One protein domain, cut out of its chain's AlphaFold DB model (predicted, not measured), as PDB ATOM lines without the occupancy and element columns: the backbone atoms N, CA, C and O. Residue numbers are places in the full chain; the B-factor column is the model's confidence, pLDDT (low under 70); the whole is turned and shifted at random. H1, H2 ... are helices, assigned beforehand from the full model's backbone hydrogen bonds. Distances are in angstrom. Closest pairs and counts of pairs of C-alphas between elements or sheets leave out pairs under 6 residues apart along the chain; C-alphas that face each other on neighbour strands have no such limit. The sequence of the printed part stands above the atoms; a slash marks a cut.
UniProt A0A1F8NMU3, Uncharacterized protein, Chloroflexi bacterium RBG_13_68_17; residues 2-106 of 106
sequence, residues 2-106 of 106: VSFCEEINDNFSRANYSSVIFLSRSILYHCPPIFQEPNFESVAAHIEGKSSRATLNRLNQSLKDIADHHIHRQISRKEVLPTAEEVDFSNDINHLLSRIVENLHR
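Overview. This is residues 2 to 106 of the 106 residues of an uncharacterized protein of Chloroflexi bacterium RBG_13_68_17 (UniProt A0A1F8NMU3). A long helix, H5, forms one side of an elongated helical body; H2 and H7 cross it toward its two ends, and H1 folds back on H2 on the side away from H5. The short H3 and H4 fill one end of the body, while at the other end a loop sticks out with residues 72 to 79 and adds to the length. The printed part has 105 residues with seven named helices, H1 to H7 in order along the chain, and no named strand; the class is all helix. It is compact, with a radius of gyration of the C-alphas of 14.4 A, and spans 51 by 24 by 22 A.

Arrangement. H1, residues 2 to 13, and H2, residues 17 to 30, form a helical hairpin. They touch at a shallow tilt of 19 degrees, opposite ways, with Ile 8 and Val 20 as closest C-alphas, 5.3 A apart. H3, residues 32 to 35, and H4, residues 40 to 46, touch, their closest C-alphas being those of Pro 32 and Phe 40 at 5.5 A. H5, residues 50 to 71, is the hub and touches four helices. With its residues 52 to 60 alone it touches H4 in a second helical hairpin, at a shallow tilt of 11 degrees, opposite ways; the closest C-alphas, of Ala 44 and Leu 56, are 5.2 A apart. With residues 60 to 70 alone it touches H2 at a steep tilt of 51 degrees, opposite ways, closest at the C-alphas of Ile 21 and Ala 67, 5.9 A apart. H6, residues 84 to 87, touches H2, with the C-alphas of Ile 21 and Val 87 closest at 6.2 A, and only just touches H5, with 3 pairs of C-alphas within 8 A. H7, residues 90 to 104, touches H5 at a steep tilt of 57 degrees, opposite ways, closest at the C-alphas of Leu 59 and Asp 92, 6.1 A apart. H7 touches H3 with residues 100 to 104 alone, and the closest C-alphas, of Ile 34 and Ile 100, are 7.1 A apart. H1 and H7 are near each other, as are H2 and H7; H1 and H5 are apart. In H1, H2, H4, H5 and H7 every O i to N i+4 pair is within hydrogen-bond range; H3 and H6 are too short for such a pair.

Along the chain. H1 begins at C-alpha 2, (162.435, 209.224, 127.583), and measures 16.8 A from first to last C-alpha. H2 measures 20.1 A, H3 5.4 A and H4 9.9 A. H5 measures 31.1 A, ending at C-alpha 71, (141.642, 217.560, 133.477). H6 measures 5.4 A, and H7, 20.9 A long, ends at C-alpha 104, (163.935, 195.272, 130.470).

Size, cuts and confidence. The two C-alphas farthest apart are those of Arg 77 and Arg 106, at 52.2 A. Without residues 72 to 79, which stand free, the body spans 40 by 24 by 22 A. The link from H5 to H6, 12 residues, is long; the other links are tight. The printed part has no cut, its mean pLDDT is 95.3, and no printed residue is under 70.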
ATOM      1  N   VAL A   2     161.367 208.212 127.401       94.19
ATOM      2  CA  VAL A   2     162.435 209.224 127.583       94.19
ATOM      3  C   VAL A   2     161.962 210.638 127.208       94.19
ATOM      4  O   VAL A   2     162.025 211.514 128.059       94.19
ATOM      5  N   SER A   3     161.352 210.820 126.024       96.62
ATOM      6  CA  SER A   3     160.761 212.111 125.601       96.62
ATOM      7  C   SER A   3     159.784 212.686 126.632       96.62
ATOM      8  O   SER A   3     159.880 213.850 126.989       96.62
ATOM      9  N   PHE A   4     158.898 211.858 127.207       96.75
ATOM     10  CA  PHE A   4     157.979 212.322 128.255       96.75
ATOM     11  C   PHE A   4     158.716 212.816 129.501       96.75
ATOM     12  O   PHE A   4     158.279 213.782 130.109       96.75
ATOM     13  N   CYS A   5     159.830 212.187 129.886       97.06
ATOM     14  CA  CYS A   5     160.620 212.633 131.035       97.06
ATOM     15  C   CYS A   5     161.316 213.971 130.746       97.06
ATOM     16  O   CYS A   5     161.318 214.860 131.592       97.06
ATOM     17  N   GLU A   6     161.875 214.130 129.546       98.12
ATOM     18  CA  GLU A   6     162.489 215.387 129.098       98.12
ATOM     19  C   GLU A   6     161.459 216.521 129.052       98.12
ATOM     20  O   GLU A   6     161.696 217.601 129.593       98.12
ATOM     21  N   GLU A   7     160.281 216.249 128.490       98.31
ATOM     22  CA  GLU A   7     159.171 217.195 128.435       98.31
ATOM     23  C   GLU A   7     158.635 217.530 129.831       98.31
ATOM     24  O   GLU A   7     158.327 218.691 130.087       98.31
ATOM     25  N   ILE A   8     158.543 216.565 130.754       98.12
ATOM     26  CA  ILE A   8     158.167 216.832 132.153       98.12
ATOM     27  C   ILE A   8     159.167 217.793 132.792       98.12
ATOM     28  O   ILE A   8     158.747 218.780 133.391       98.12
ATOM     29  N   ASN A   9     160.467 217.547 132.629       98.06
ATOM     30  CA  ASN A   9     161.508 218.392 133.211       98.06
ATOM     31  C   ASN A   9     161.469 219.821 132.646       98.06
ATOM     32  O   ASN A   9     161.506 220.785 133.412       98.06
ATOM     33  N   ASP A  10     161.346 219.974 131.321       98.62
ATOM     34  CA  ASP A  10     161.237 221.295 130.686       98.62
ATOM     35  C   ASP A  10     159.963 222.023 131.140       98.62
ATOM     36  O   ASP A  10     160.034 223.162 131.604       98.62
ATOM     37  N   ASN A  11     158.808 221.348 131.115       98.44
ATOM     38  CA  ASN A  11     157.541 221.943 131.533       98.44
ATOM     39  C   ASN A  11     157.533 222.321 133.017       98.44
ATOM     40  O   ASN A  11     157.060 223.404 133.356       98.44
ATOM     41  N   PHE A  12     158.086 221.482 133.894       98.38
ATOM     42  CA  PHE A  12     158.190 221.790 135.317       98.38
ATOM     43  C   PHE A  12     159.064 223.030 135.546       98.38
ATOM     44  O   PHE A  12     158.657 223.940 136.264       98.38
ATOM     45  N   SER A  13     160.209 223.134 134.858       98.25
ATOM     46  CA  SER A  13     161.107 224.298 134.964       98.25
ATOM     47  C   SER A  13     160.471 225.618 134.509       98.25
ATOM     48  O   SER A  13     160.847 226.691 134.981       98.25
ATOM     49  N   ARG A  14     159.484 225.542 133.607       98.50
ATOM     50  CA  ARG A  14     158.725 226.685 133.077       98.50
ATOM     51  C   ARG A  14     157.412 226.941 133.821       98.50
ATOM     52  O   ARG A  14     156.659 227.814 133.403       98.50
ATOM     53  N   ALA A  15     157.130 226.190 134.888       97.94
ATOM     54  CA  ALA A  15     155.862 226.210 135.615       97.94
ATOM     55  C   ALA A  15     154.622 225.859 134.760       97.94
ATOM     56  O   ALA A  15     153.495 226.240 135.081       97.94
ATOM     57  N   ASN A  16     154.800 225.076 133.692       98.00
ATOM     58  CA  ASN A  16     153.718 224.540 132.862       98.00
ATOM     59  C   ASN A  16     153.079 223.304 133.528       98.00
ATOM     60  O   ASN A  16     153.046 222.210 132.959       98.00
ATOM     61  N   TYR A  17     152.585 223.456 134.756       97.75
ATOM     62  CA  TYR A  17     152.161 222.338 135.607       97.75
ATOM     63  C   TYR A  17     150.978 221.540 135.042       97.75
ATOM     64  O   TYR A  17     150.925 220.323 135.207       97.75
ATOM     65  N   SER A  18     150.083 222.179 134.286       95.56
ATOM     66  CA  SER A  18     149.023 221.467 133.564       95.56
ATOM     67  C   SER A  18     149.603 220.427 132.599       95.56
ATOM     68  O   SER A  18     149.146 219.287 132.580       95.56
ATOM     69  N   SER A  19     150.654 220.777 131.848       97.06
ATOM     70  CA  SER A  19     151.352 219.845 130.951       97.06
ATOM     71  C   SER A  19     152.039 218.720 131.721       97.06
ATOM     72  O   SER A  19     151.975 217.565 131.303       97.06
ATOM     73  N   VAL A  20     152.652 219.034 132.870       98.00
ATOM     74  CA  VAL A  20     153.300 218.036 133.740       98.00
ATOM     75  C   VAL A  20     152.305 216.956 134.171       98.00
ATOM     76  O   VAL A  20     152.633 215.771 134.097       98.00
ATOM     77  N   ILE A  21     151.078 217.333 134.545       96.31
ATOM     78  CA  ILE A  21     150.008 216.385 134.900       96.31
ATOM     79  C   ILE A  21     149.692 215.442 133.737       96.31
ATOM     80  O   ILE A  21     149.670 214.224 133.928       96.31
ATOM     81  N   PHE A  22     149.466 215.986 132.533       95.38
ATOM     82  CA  PHE A  22     149.141 215.176 131.355       95.38
ATOM     83  C   PHE A  22     150.250 214.171 131.043       95.38
ATOM     84  O   PHE A  22     149.983 212.978 130.913       95.38
ATOM     85  N   LEU A  23     151.498 214.637 130.993       97.19
ATOM     86  CA  LEU A  23     152.651 213.801 130.663       97.19
ATOM     87  C   LEU A  23     152.900 212.724 131.723       97.19
ATOM     88  O   LEU A  23     153.140 211.563 131.387       97.19
ATOM     89  N   SER A  24     152.774 213.077 133.004       96.81
ATOM     90  CA  SER A  24     152.907 212.122 134.108       96.81
ATOM     91  C   SER A  24     151.830 211.039 134.014       96.81
ATOM     92  O   SER A  24     152.118 209.848 134.163       96.81
ATOM     93  N   ARG A  25     150.580 211.417 133.708       95.12
ATOM     94  CA  ARG A  25     149.481 210.458 133.527       95.12
ATOM     95  C   ARG A  25     149.710 209.559 132.309       95.12
ATOM     96  O   ARG A  25     149.446 208.358 132.389       95.12
ATOM     97  N   SER A  26     150.256 210.106 131.222       95.88
ATOM     98  CA  SER A  26     150.653 209.344 130.033       95.88
ATOM     99  C   SER A  26     151.727 208.301 130.343       95.88
ATOM    100  O   SER A  26     151.630 207.180 129.842       95.88
ATOM    101  N   ILE A  27     152.706 208.602 131.207       96.62
ATOM    102  CA  ILE A  27     153.694 207.605 131.656       96.62
ATOM    103  C   ILE A  27     152.987 206.384 132.257       96.62
ATOM    104  O   ILE A  27     153.267 205.265 131.826       96.62
ATOM    105  N   LEU A  28     152.030 206.570 133.178       96.44
ATOM    106  CA  LEU A  28     151.310 205.437 133.778       96.44
ATOM    107  C   LEU A  28     150.453 204.667 132.772       96.44
ATOM    108  O   LEU A  28     150.316 203.455 132.905       96.44
ATOM    109  N   TYR A  29     149.897 205.336 131.761       95.44
ATOM    110  CA  TYR A  29     149.090 204.679 130.731       95.44
ATOM    111  C   TYR A  29     149.930 203.819 129.775       95.44
ATOM    112  O   TYR A  29     149.508 202.737 129.377       95.44
ATOM    113  N   HIS A  30     151.135 204.271 129.423       95.31
ATOM    114  CA  HIS A  30     152.019 203.560 128.491       95.31
ATOM    115  C   HIS A  30     152.917 202.510 129.160       95.31
ATOM    116  O   HIS A  30     153.537 201.703 128.473       95.31
ATOM    117  N   CYS A  31     153.002 202.521 130.488       96.12
ATOM    118  CA  CYS A  31     153.833 201.617 131.276       96.12
ATOM    119  C   CYS A  31     153.420 200.124 131.259       96.12
ATOM    120  O   CYS A  31     154.316 199.284 131.193       96.12
ATOM    121  N   PRO A  32     152.128 199.742 131.343       97.50
ATOM    122  CA  PRO A  32     151.731 198.359 131.634       97.50
ATOM    123  C   PRO A  32     152.256 197.285 130.670       97.50
ATOM    124  O   PRO A  32     152.711 196.250 131.160       97.50
ATOM    125  N   PRO A  33     152.315 197.517 129.340       96.81
ATOM    126  CA  PRO A  33     152.857 196.534 128.402       96.81
ATOM    127  C   PRO A  33     154.308 196.120 128.676       96.81
ATOM    128  O   PRO A  33     154.673 194.994 128.359       96.81
ATOM    129  N   ILE A  34     155.122 196.989 129.293       96.19
ATOM    130  CA  ILE A  34     156.507 196.661 129.676       96.19
ATOM    131  C   ILE A  34     156.513 195.515 130.693       96.19
ATOM    132  O   ILE A  34     157.318 194.600 130.595       96.19
ATOM    133  N   PHE A  35     155.561 195.530 131.626       96.56
ATOM    134  CA  PHE A  35     155.424 194.525 132.680       96.56
ATOM    135  C   PHE A  35     154.507 193.358 132.291       96.56
ATOM    136  O   PHE A  35     154.275 192.487 133.121       96.56
ATOM    137  N   GLN A  36     153.997 193.324 131.053       96.50
ATOM    138  CA  GLN A  36     153.005 192.343 130.585       96.50
ATOM    139  C   GLN A  36     151.686 192.381 131.380       96.50
ATOM    140  O   GLN A  36     151.000 191.373 131.521       96.50
ATOM    141  N   GLU A  37     151.311 193.564 131.869       97.75
ATOM    142  CA  GLU A  37     150.102 193.779 132.664       97.75
ATOM    143  C   GLU A  37     149.048 194.583 131.881       97.75
ATOM    144  O   GLU A  37     149.400 195.413 131.037       97.75
ATOM    145  N   PRO A  38     147.743 194.390 132.151       97.38
ATOM    146  CA  PRO A  38     146.674 195.041 131.391       97.38
ATOM    147  C   PRO A  38     146.491 196.528 131.727       97.38
ATOM    148  O   PRO A  38     145.944 197.282 130.925       97.38
ATOM    149  N   ASN A  39     146.890 196.953 132.924       97.56
ATOM    150  CA  ASN A  39     146.742 198.320 133.417       97.56
ATOM    151  C   ASN A  39     147.765 198.600 134.528       97.56
ATOM    152  O   ASN A  39     148.466 197.700 134.994       97.56
ATOM    153  N   PHE A  40     147.861 199.862 134.948       97.81
ATOM    154  CA  PHE A  40     148.840 200.267 135.953       97.81
ATOM    155  C   PHE A  40     148.484 199.778 137.367       97.81
ATOM    156  O   PHE A  40     149.392 199.533 138.162       97.81
ATOM    157  N   GLU A  41     147.198 199.565 137.683       97.56
ATOM    158  CA  GLU A  41     146.807 198.920 138.943       97.56
ATOM    159  C   GLU A  41     147.428 197.516 139.068       97.56
ATOM    160  O   GLU A  41     147.997 197.176 140.107       97.56
ATOM    161  N   SER A  42     147.381 196.720 137.996       97.69
ATOM    162  CA  SER A  42     147.985 195.389 137.929       97.69
ATOM    163  C   SER A  42     149.513 195.439 138.018       97.69
ATOM    164  O   SER A  42     150.092 194.647 138.760       97.69
ATOM    165  N   VAL A  43     150.166 196.421 137.375       97.81
ATOM    166  CA  VAL A  43     151.618 196.661 137.541       97.81
ATOM    167  C   VAL A  43     151.967 196.862 139.012       97.81
ATOM    168  O   VAL A  43     152.857 196.196 139.540       97.81
ATOM    169  N   ALA A  44     151.256 197.757 139.701       97.44
ATOM    170  CA  ALA A  44     151.521 198.031 141.105       97.44
ATOM    171  C   ALA A  44     151.259 196.797 141.988       97.44
ATOM    172  O   ALA A  44     152.030 196.522 142.909       97.44
ATOM    173  N   ALA A  45     150.217 196.014 141.698       96.50
ATOM    174  CA  ALA A  45     149.882 194.807 142.452       96.50
ATOM    175  C   ALA A  45     150.927 193.687 142.299       96.50
ATOM    176  O   ALA A  45     151.324 193.083 143.302       96.50
ATOM    177  N   HIS A  46     151.398 193.431 141.077       95.56
ATOM    178  CA  HIS A  46     152.300 192.318 140.770       95.56
ATOM    179  C   HIS A  46     153.786 192.672 140.851       95.56
ATOM    180  O   HIS A  46     154.626 191.775 140.783       95.56
ATOM    181  N   ILE A  47     154.139 193.942 141.085       95.81
ATOM    182  CA  ILE A  47     155.543 194.297 141.282       95.81
ATOM    183  C   ILE A  47     156.138 193.593 142.512       95.81
ATOM    184  O   ILE A  47     155.520 193.487 143.581       95.81
ATOM    185  N   GLU A  48     157.374 193.123 142.353       93.81
ATOM    186  CA  GLU A  48     158.180 192.576 143.438       93.81
ATOM    187  C   GLU A  48     158.574 193.677 144.440       93.81
ATOM    188  O   GLU A  48     158.931 194.799 144.069       93.81
ATOM    189  N   GLY A  49     158.553 193.329 145.729       94.94
ATOM    190  CA  GLY A  49     158.947 194.217 146.823       94.94
ATOM    191  C   GLY A  49     157.780 194.993 147.441       94.94
ATOM    192  O   GLY A  49     157.041 195.718 146.776       94.94
ATOM    193  N   LYS A  50     157.640 194.879 148.768       95.56
ATOM    194  CA  LYS A  50     156.571 195.542 149.536       95.56
ATOM    195  C   LYS A  50     156.630 197.069 149.419       95.56
ATOM    196  O   LYS A  50     155.590 197.706 149.279       95.56
ATOM    197  N   SER A  51     157.831 197.644 149.481       95.00
ATOM    198  CA  SER A  51     158.046 199.088 149.340       95.00
ATOM    199  C   SER A  51     157.692 199.573 147.936       95.00
ATOM    200  O   SER A  51     156.943 200.533 147.810       95.00
ATOM    201  N   SER A  52     158.139 198.865 146.893       96.75
ATOM    202  CA  SER A  52     157.820 199.182 145.497       96.75
ATOM    203  C   SER A  52     156.321 199.208 145.247       96.75
ATOM    204  O   SER A  52     155.807 200.177 144.696       96.75
ATOM    205  N   ARG A  53     155.605 198.187 145.724       97.75
ATOM    206  CA  ARG A  53     154.145 198.129 145.642       97.75
ATOM    207  C   ARG A  53     153.480 199.319 146.331       97.75
ATOM    208  O   ARG A  53     152.573 199.920 145.769       97.75
ATOM    209  N   ALA A  54     153.934 199.681 147.532       97.31
ATOM    210  CA  ALA A  54     153.396 200.832 148.256       97.31
ATOM    211  C   ALA A  54     153.632 202.154 147.502       97.31
ATOM    212  O   ALA A  54     152.707 202.954 147.380       97.31
ATOM    213  N   THR A  55     154.836 202.355 146.959       97.94
ATOM    214  CA  THR A  55     155.181 203.532 146.152       97.94
ATOM    215  C   THR A  55     154.330 203.617 144.888       97.94
ATOM    216  O   THR A  55     153.723 204.654 144.640       97.94
ATOM    217  N   LEU A  56     154.215 202.530 144.116       98.00
ATOM    218  CA  LEU A  56     153.449 202.540 142.867       98.00
ATOM    219  C   LEU A  56     151.940 202.683 143.093       98.00
ATOM    220  O   LEU A  56     151.273 203.357 142.312       98.00
ATOM    221  N   ASN A  57     151.403 202.114 144.176       97.69
ATOM    222  CA  ASN A  57     150.005 202.326 144.548       97.69
ATOM    223  C   ASN A  57     149.729 203.792 144.896       97.69
ATOM    224  O   ASN A  57     148.736 204.347 144.431       97.69
ATOM    225  N   ARG A  58     150.615 204.429 145.678       96.88
ATOM    226  CA  ARG A  58     150.506 205.862 145.983       96.88
ATOM    227  C   ARG A  58     150.586 206.693 144.707       96.88
ATOM    228  O   ARG A  58     149.712 207.524 144.497       96.88
ATOM    229  N   LEU A  59     151.576 206.429 143.852       97.94
ATOM    230  CA  LEU A  59     151.731 207.119 142.573       97.94
ATOM    231  C   LEU A  59     150.455 207.026 141.737       97.94
ATOM    232  O   LEU A  59     149.949 208.049 141.290       97.94
ATOM    233  N   ASN A  60     149.911 205.816 141.557       97.62
ATOM    234  CA  ASN A  60     148.707 205.625 140.755       97.62
ATOM    235  C   ASN A  60     147.518 206.400 141.321       97.62
ATOM    236  O   ASN A  60     146.837 207.095 140.574       97.62
ATOM    237  N   GLN A  61     147.279 206.284 142.629       96.81
ATOM    238  CA  GLN A  61     146.128 206.907 143.270       96.81
ATOM    239  C   GLN A  61     146.247 208.433 143.250       96.81
ATOM    240  O   GLN A  61     145.383 209.109 142.701       96.81
ATOM    241  N   SER A  62     147.346 208.974 143.781       96.19
ATOM    242  CA  SER A  62     147.534 210.418 143.910       96.19
ATOM    243  C   SER A  62     147.599 211.115 142.553       96.19
ATOM    244  O   SER A  62     146.934 212.130 142.364       96.19
ATOM    245  N   LEU A  63     148.335 210.562 141.584       96.50
ATOM    246  CA  LEU A  63     148.410 211.171 140.258       96.50
ATOM    247  C   LEU A  63     147.068 211.104 139.528       96.50
ATOM    248  O   LEU A  63     146.714 212.054 138.839       96.50
ATOM    249  N   LYS A  64     146.314 210.006 139.665       93.94
ATOM    250  CA  LYS A  64     144.984 209.890 139.057       93.94
ATOM    251  C   LYS A  64     144.012 210.900 139.658       93.94
ATOM    252  O   LYS A  64     143.343 211.582 138.894       93.94
ATOM    253  N   ASP A  65     143.987 211.048 140.979       94.88
ATOM    254  CA  ASP A  65     143.089 211.991 141.652       94.88
ATOM    255  C   ASP A  65     143.387 213.447 141.251       94.88
ATOM    256  O   ASP A  65     142.471 214.208 140.934       94.88
ATOM    257  N   ILE A  66     144.669 213.825 141.195       94.94
ATOM    258  CA  ILE A  66     145.100 215.168 140.775       94.94
ATOM    259  C   ILE A  66     144.822 215.384 139.285       94.94
ATOM    260  O   ILE A  66     144.273 216.417 138.897       94.94
ATOM    261  N   ALA A  67     145.142 214.400 138.441       93.25
ATOM    262  CA  ALA A  67     144.860 214.472 137.015       93.25
ATOM    263  C   ALA A  67     143.360 214.613 136.755       93.25
ATOM    264  O   ALA A  67     142.952 215.533 136.056       93.25
ATOM    265  N   ASP A  68     142.521 213.781 137.365       91.94
ATOM    266  CA  ASP A  68     141.075 213.854 137.187       91.94
ATOM    267  C   ASP A  68     140.517 215.193 137.697       91.94
ATOM    268  O   ASP A  68     139.644 215.772 137.044       91.94
ATOM    269  N   HIS A  69     141.061 215.740 138.795       92.06
ATOM    270  CA  HIS A  69     140.682 217.061 139.300       92.06
ATOM    271  C   HIS A  69     140.979 218.187 138.303       92.06
ATOM    272  O   HIS A  69     140.127 219.049 138.095       92.06
ATOM    273  N   HIS A  70     142.165 218.210 137.693       91.94
ATOM    274  CA  HIS A  70     142.559 219.307 136.804       91.94
ATOM    275  C   HIS A  70     142.099 219.116 135.352       91.94
ATOM    276  O   HIS A  70     141.810 220.103 134.680       91.94
ATOM    277  N   ILE A  71     141.990 217.876 134.871       88.69
ATOM    278  CA  ILE A  71     141.642 217.560 133.477       88.69
ATOM    279  C   ILE A  71     140.130 217.617 133.252       88.69
ATOM    280  O   ILE A  71     139.678 218.137 132.233       88.69
ATOM    281  N   HIS A  72     139.330 217.089 134.182       86.19
ATOM    282  CA  HIS A  72     137.879 216.971 133.991       86.19
ATOM    283  C   HIS A  72     137.082 218.138 134.578       86.19
ATOM    284  O   HIS A  72     135.851 218.178 134.473       86.19
ATOM    285  N   ARG A  73     137.753 219.107 135.205       85.81
ATOM    286  CA  ARG A  73     137.084 220.265 135.789       85.81
ATOM    287  C   ARG A  73     136.535 221.192 134.708       85.81
ATOM    288  O   ARG A  73     137.240 221.635 133.808       85.81
ATOM    289  N   GLN A  74     135.264 221.549 134.857       89.25
ATOM    290  CA  GLN A  74     134.618 222.543 134.005       89.25
ATOM    291  C   GLN A  74     135.146 223.954 134.290       89.25
ATOM    292  O   GLN A  74     135.427 224.312 135.440       89.25
ATOM    293  N   ILE A  75     135.225 224.774 133.237       87.69
ATOM    294  CA  ILE A  75     135.590 226.191 133.337       87.69
ATOM    295  C   ILE A  75     134.613 226.897 134.282       87.69
ATOM    296  O   ILE A  75     133.394 226.775 134.152       87.69
ATOM    297  N   SER A  76     135.151 227.654 135.236       88.38
ATOM    298  CA  SER A  76     134.364 228.410 136.209       88.38
ATOM    299  C   SER A  76     134.931 229.816 136.408       88.38
ATOM    300  O   SER A  76     136.002 230.148 135.911       88.38
ATOM    301  N   ARG A  77     134.209 230.667 137.153       90.50
ATOM    302  CA  ARG A  77     134.632 232.054 137.435       90.50
ATOM    303  C   ARG A  77     135.932 232.152 138.238       90.50
ATOM    304  O   ARG A  77     136.536 233.219 138.265       90.50
ATOM    305  N   LYS A  78     136.323 231.076 138.927       88.81
ATOM    306  CA  LYS A  78     137.576 230.991 139.674       88.81
ATOM    307  C   LYS A  78     138.409 229.853 139.104       88.81
ATOM    308  O   LYS A  78     138.100 228.674 139.312       88.81
ATOM    309  N   GLU A  79     139.474 230.238 138.421       86.00
ATOM    310  CA  GLU A  79     140.490 229.309 137.963       86.00
ATOM    311  C   GLU A  79     141.231 228.712 139.165       86.00
ATOM    312  O   GLU A  79     141.506 229.393 140.157       86.00
ATOM    313  N   VAL A  80     141.487 227.408 139.102       87.12
ATOM    314  CA  VAL A  80     142.330 226.694 140.061       87.12
ATOM    315  C   VAL A  80     143.365 225.972 139.231       87.12
ATOM    316  O   VAL A  80     143.055 224.999 138.542       87.12
ATOM    317  N   LEU A  81     144.564 226.534 139.258       91.31
ATOM    318  CA  LEU A  81     145.716 226.004 138.562       91.31
ATOM    319  C   LEU A  81     146.443 225.016 139.472       91.31
ATOM    320  O   LEU A  81     146.456 225.230 140.686       91.31
ATOM    321  N   PRO A  82     147.040 223.965 138.899       94.81
ATOM    322  CA  PRO A  82     147.916 223.089 139.654       94.81
ATOM    323  C   PRO A  82     149.140 223.848 140.169       94.81
ATOM    324  O   PRO A  82     149.664 224.742 139.500       94.81
ATOM    325  N   THR A  83     149.585 223.478 141.361       96.94
ATOM    326  CA  THR A  83     150.802 223.981 142.008       96.94
ATOM    327  C   THR A  83     151.997 223.071 141.729       96.94
ATOM    328  O   THR A  83     151.833 221.947 141.257       96.94
ATOM    329  N   ALA A  84     153.210 223.546 142.024       97.50
ATOM    330  CA  ALA A  84     154.421 222.738 141.877       97.50
ATOM    331  C   ALA A  84     154.356 221.485 142.762       97.50
ATOM    332  O   ALA A  84     154.679 220.388 142.317       97.50
ATOM    333  N   GLU A  85     153.886 221.650 143.999       96.62
ATOM    334  CA  GLU A  85     153.800 220.600 145.009       96.62
ATOM    335  C   GLU A  85     152.781 219.515 144.641       96.62
ATOM    336  O   GLU A  85     153.012 218.340 144.913       96.62
ATOM    337  N   GLU A  86     151.666 219.886 144.007       95.31
ATOM    338  CA  GLU A  86     150.650 218.928 143.548       95.31
ATOM    339  C   GLU A  86     151.140 218.065 142.381       95.31
ATOM    340  O   GLU A  86     150.661 216.947 142.206       95.31
ATOM    341  N   VAL A  87     152.071 218.565 141.565       96.25
ATOM    342  CA  VAL A  87     152.517 217.869 140.344       96.25
ATOM    343  C   VAL A  87     153.904 217.245 140.466       96.25
ATOM    344  O   VAL A  87     154.343 216.558 139.542       96.25
ATOM    345  N   ASP A  88     154.598 217.457 141.586       96.75
ATOM    346  CA  ASP A  88     155.912 216.870 141.833       96.75
ATOM    347  C   ASP A  88     155.802 215.397 142.252       96.75
ATOM    348  O   ASP A  88     155.761 215.028 143.427       96.75
ATOM    349  N   PHE A  89     155.802 214.533 141.239       97.06
ATOM    350  CA  PHE A  89     155.907 213.082 141.385       97.06
ATOM    351  C   PHE A  89     157.310 212.557 141.061       97.06
ATOM    352  O   PHE A  89     157.471 211.365 140.798       97.06
ATOM    353  N   SER A  90     158.336 213.417 141.061       96.12
ATOM    354  CA  SER A  90     159.685 213.079 140.587       96.12
ATOM    355  C   SER A  90     160.261 211.827 141.258       96.12
ATOM    356  O   SER A  90     160.751 210.928 140.576       96.12
ATOM    357  N   ASN A  91     160.140 211.713 142.582       97.06
ATOM    358  CA  ASN A  91     160.631 210.560 143.344       97.06
ATOM    359  C   ASN A  91     159.915 209.254 142.970       97.06
ATOM    360  O   ASN A  91     160.556 208.222 142.766       97.06
ATOM    361  N   ASP A  92     158.590 209.302 142.859       97.50
ATOM    362  CA  ASP A  92     157.767 208.130 142.569       97.50
ATOM    363  C   ASP A  92     157.927 207.690 141.100       97.50
ATOM    364  O   ASP A  92     158.017 206.493 140.816       97.50
ATOM    365  N   ILE A  93     158.055 208.647 140.171       97.19
ATOM    366  CA  ILE A  93     158.368 208.393 138.757       97.19
ATOM    367  C   ILE A  93     159.784 207.829 138.612       97.19
ATOM    368  O   ILE A  93     159.961 206.840 137.909       97.19
ATOM    369  N   ASN A  94     160.785 208.376 139.305       97.25
ATOM    370  CA  ASN A  94     162.148 207.835 139.285       97.25
ATOM    371  C   ASN A  94     162.190 206.386 139.783       97.25
ATOM    372  O   ASN A  94     162.870 205.546 139.188       97.25
ATOM    373  N   HIS A  95     161.424 206.073 140.831       97.75
ATOM    374  CA  HIS A  95     161.265 204.696 141.294       97.75
ATOM    375  C   HIS A  95     160.607 203.811 140.230       97.75
ATOM    376  O   HIS A  95     161.070 202.705 139.986       97.75
ATOM    377  N   LEU A  96     159.565 204.278 139.540       97.62
ATOM    378  CA  LEU A  96     158.971 203.522 138.432       97.62
ATOM    379  C   LEU A  96     159.975 203.276 137.291       97.62
ATOM    380  O   LEU A  96     160.070 202.157 136.785       97.62
ATOM    381  N   LEU A  97     160.737 204.298 136.896       96.88
ATOM    382  CA  LEU A  97     161.731 204.199 135.827       96.88
ATOM    383  C   LEU A  97     162.835 203.190 136.168       96.88
ATOM    384  O   LEU A  97     163.233 202.422 135.294       96.88
ATOM    385  N   SER A  98     163.286 203.124 137.426       96.31
ATOM    386  CA  SER A  98     164.262 202.106 137.840       96.31
ATOM    387  C   SER A  98     163.698 200.691 137.688       96.31
ATOM    388  O   SER A  98     164.369 199.819 137.136       96.31
ATOM    389  N   ARG A  99     162.429 200.476 138.061       96.56
ATOM    390  CA  ARG A  99     161.739 199.189 137.866       96.56
ATOM    391  C   ARG A  99     161.590 198.817 136.393       96.56
ATOM    392  O   ARG A  99     161.697 197.638 136.068       96.56
ATOM    393  N   ILE A 100     161.348 199.795 135.521       95.94
ATOM    394  CA  ILE A 100     161.289 199.587 134.068       95.94
ATOM    395  C   ILE A 100     162.649 199.115 133.549       95.94
ATOM    396  O   ILE A 100     162.713 198.108 132.850       95.94
ATOM    397  N   VAL A 101     163.735 199.799 133.920       95.94
ATOM    398  CA  VAL A 101     165.095 199.417 133.505       95.94
ATOM    399  C   VAL A 101     165.449 198.017 134.007       95.94
ATOM    400  O   VAL A 101     165.943 197.199 133.237       95.94
ATOM    401  N   GLU A 102     165.152 197.707 135.272       94.38
ATOM    402  CA  GLU A 102     165.368 196.367 135.826       94.38
ATOM    403  C   GLU A 102     164.582 195.286 135.078       94.38
ATOM    404  O   GLU A 102     165.102 194.195 134.872       94.38
ATOM    405  N   ASN A 103     163.335 195.564 134.691       93.69
ATOM    406  CA  ASN A 103     162.491 194.601 133.992       93.69
ATOM    407  C   ASN A 103     162.962 194.351 132.550       93.69
ATOM    408  O   ASN A 103     162.965 193.206 132.119       93.69
ATOM    409  N   LEU A 104     163.422 195.387 131.843       91.94
ATOM    410  CA  LEU A 104     163.935 195.272 130.470       91.94
ATOM    411  C   LEU A 104     165.283 194.539 130.370       91.94
ATOM    412  O   LEU A 104     165.667 194.121 129.282       91.94
ATOM    413  N   HIS A 105     166.017 194.418 131.477       86.19
ATOM    414  CA  HIS A 105     167.283 193.683 131.544       86.19
ATOM    415  C   HIS A 105     167.128 192.227 132.026       86.19
ATOM    416  O   HIS A 105     168.142 191.540 132.172       86.19
ATOM    417  N   ARG A 106     165.902 191.767 132.305       74.81
ATOM    418  CA  ARG A 106     165.594 190.361 132.618       74.81
ATOM    419  C   ARG A 106     165.308 189.579 131.341       74.81
ATOM    420  O   ARG A 106     165.719 188.400 131.305       74.81
TER     421      ARG A 106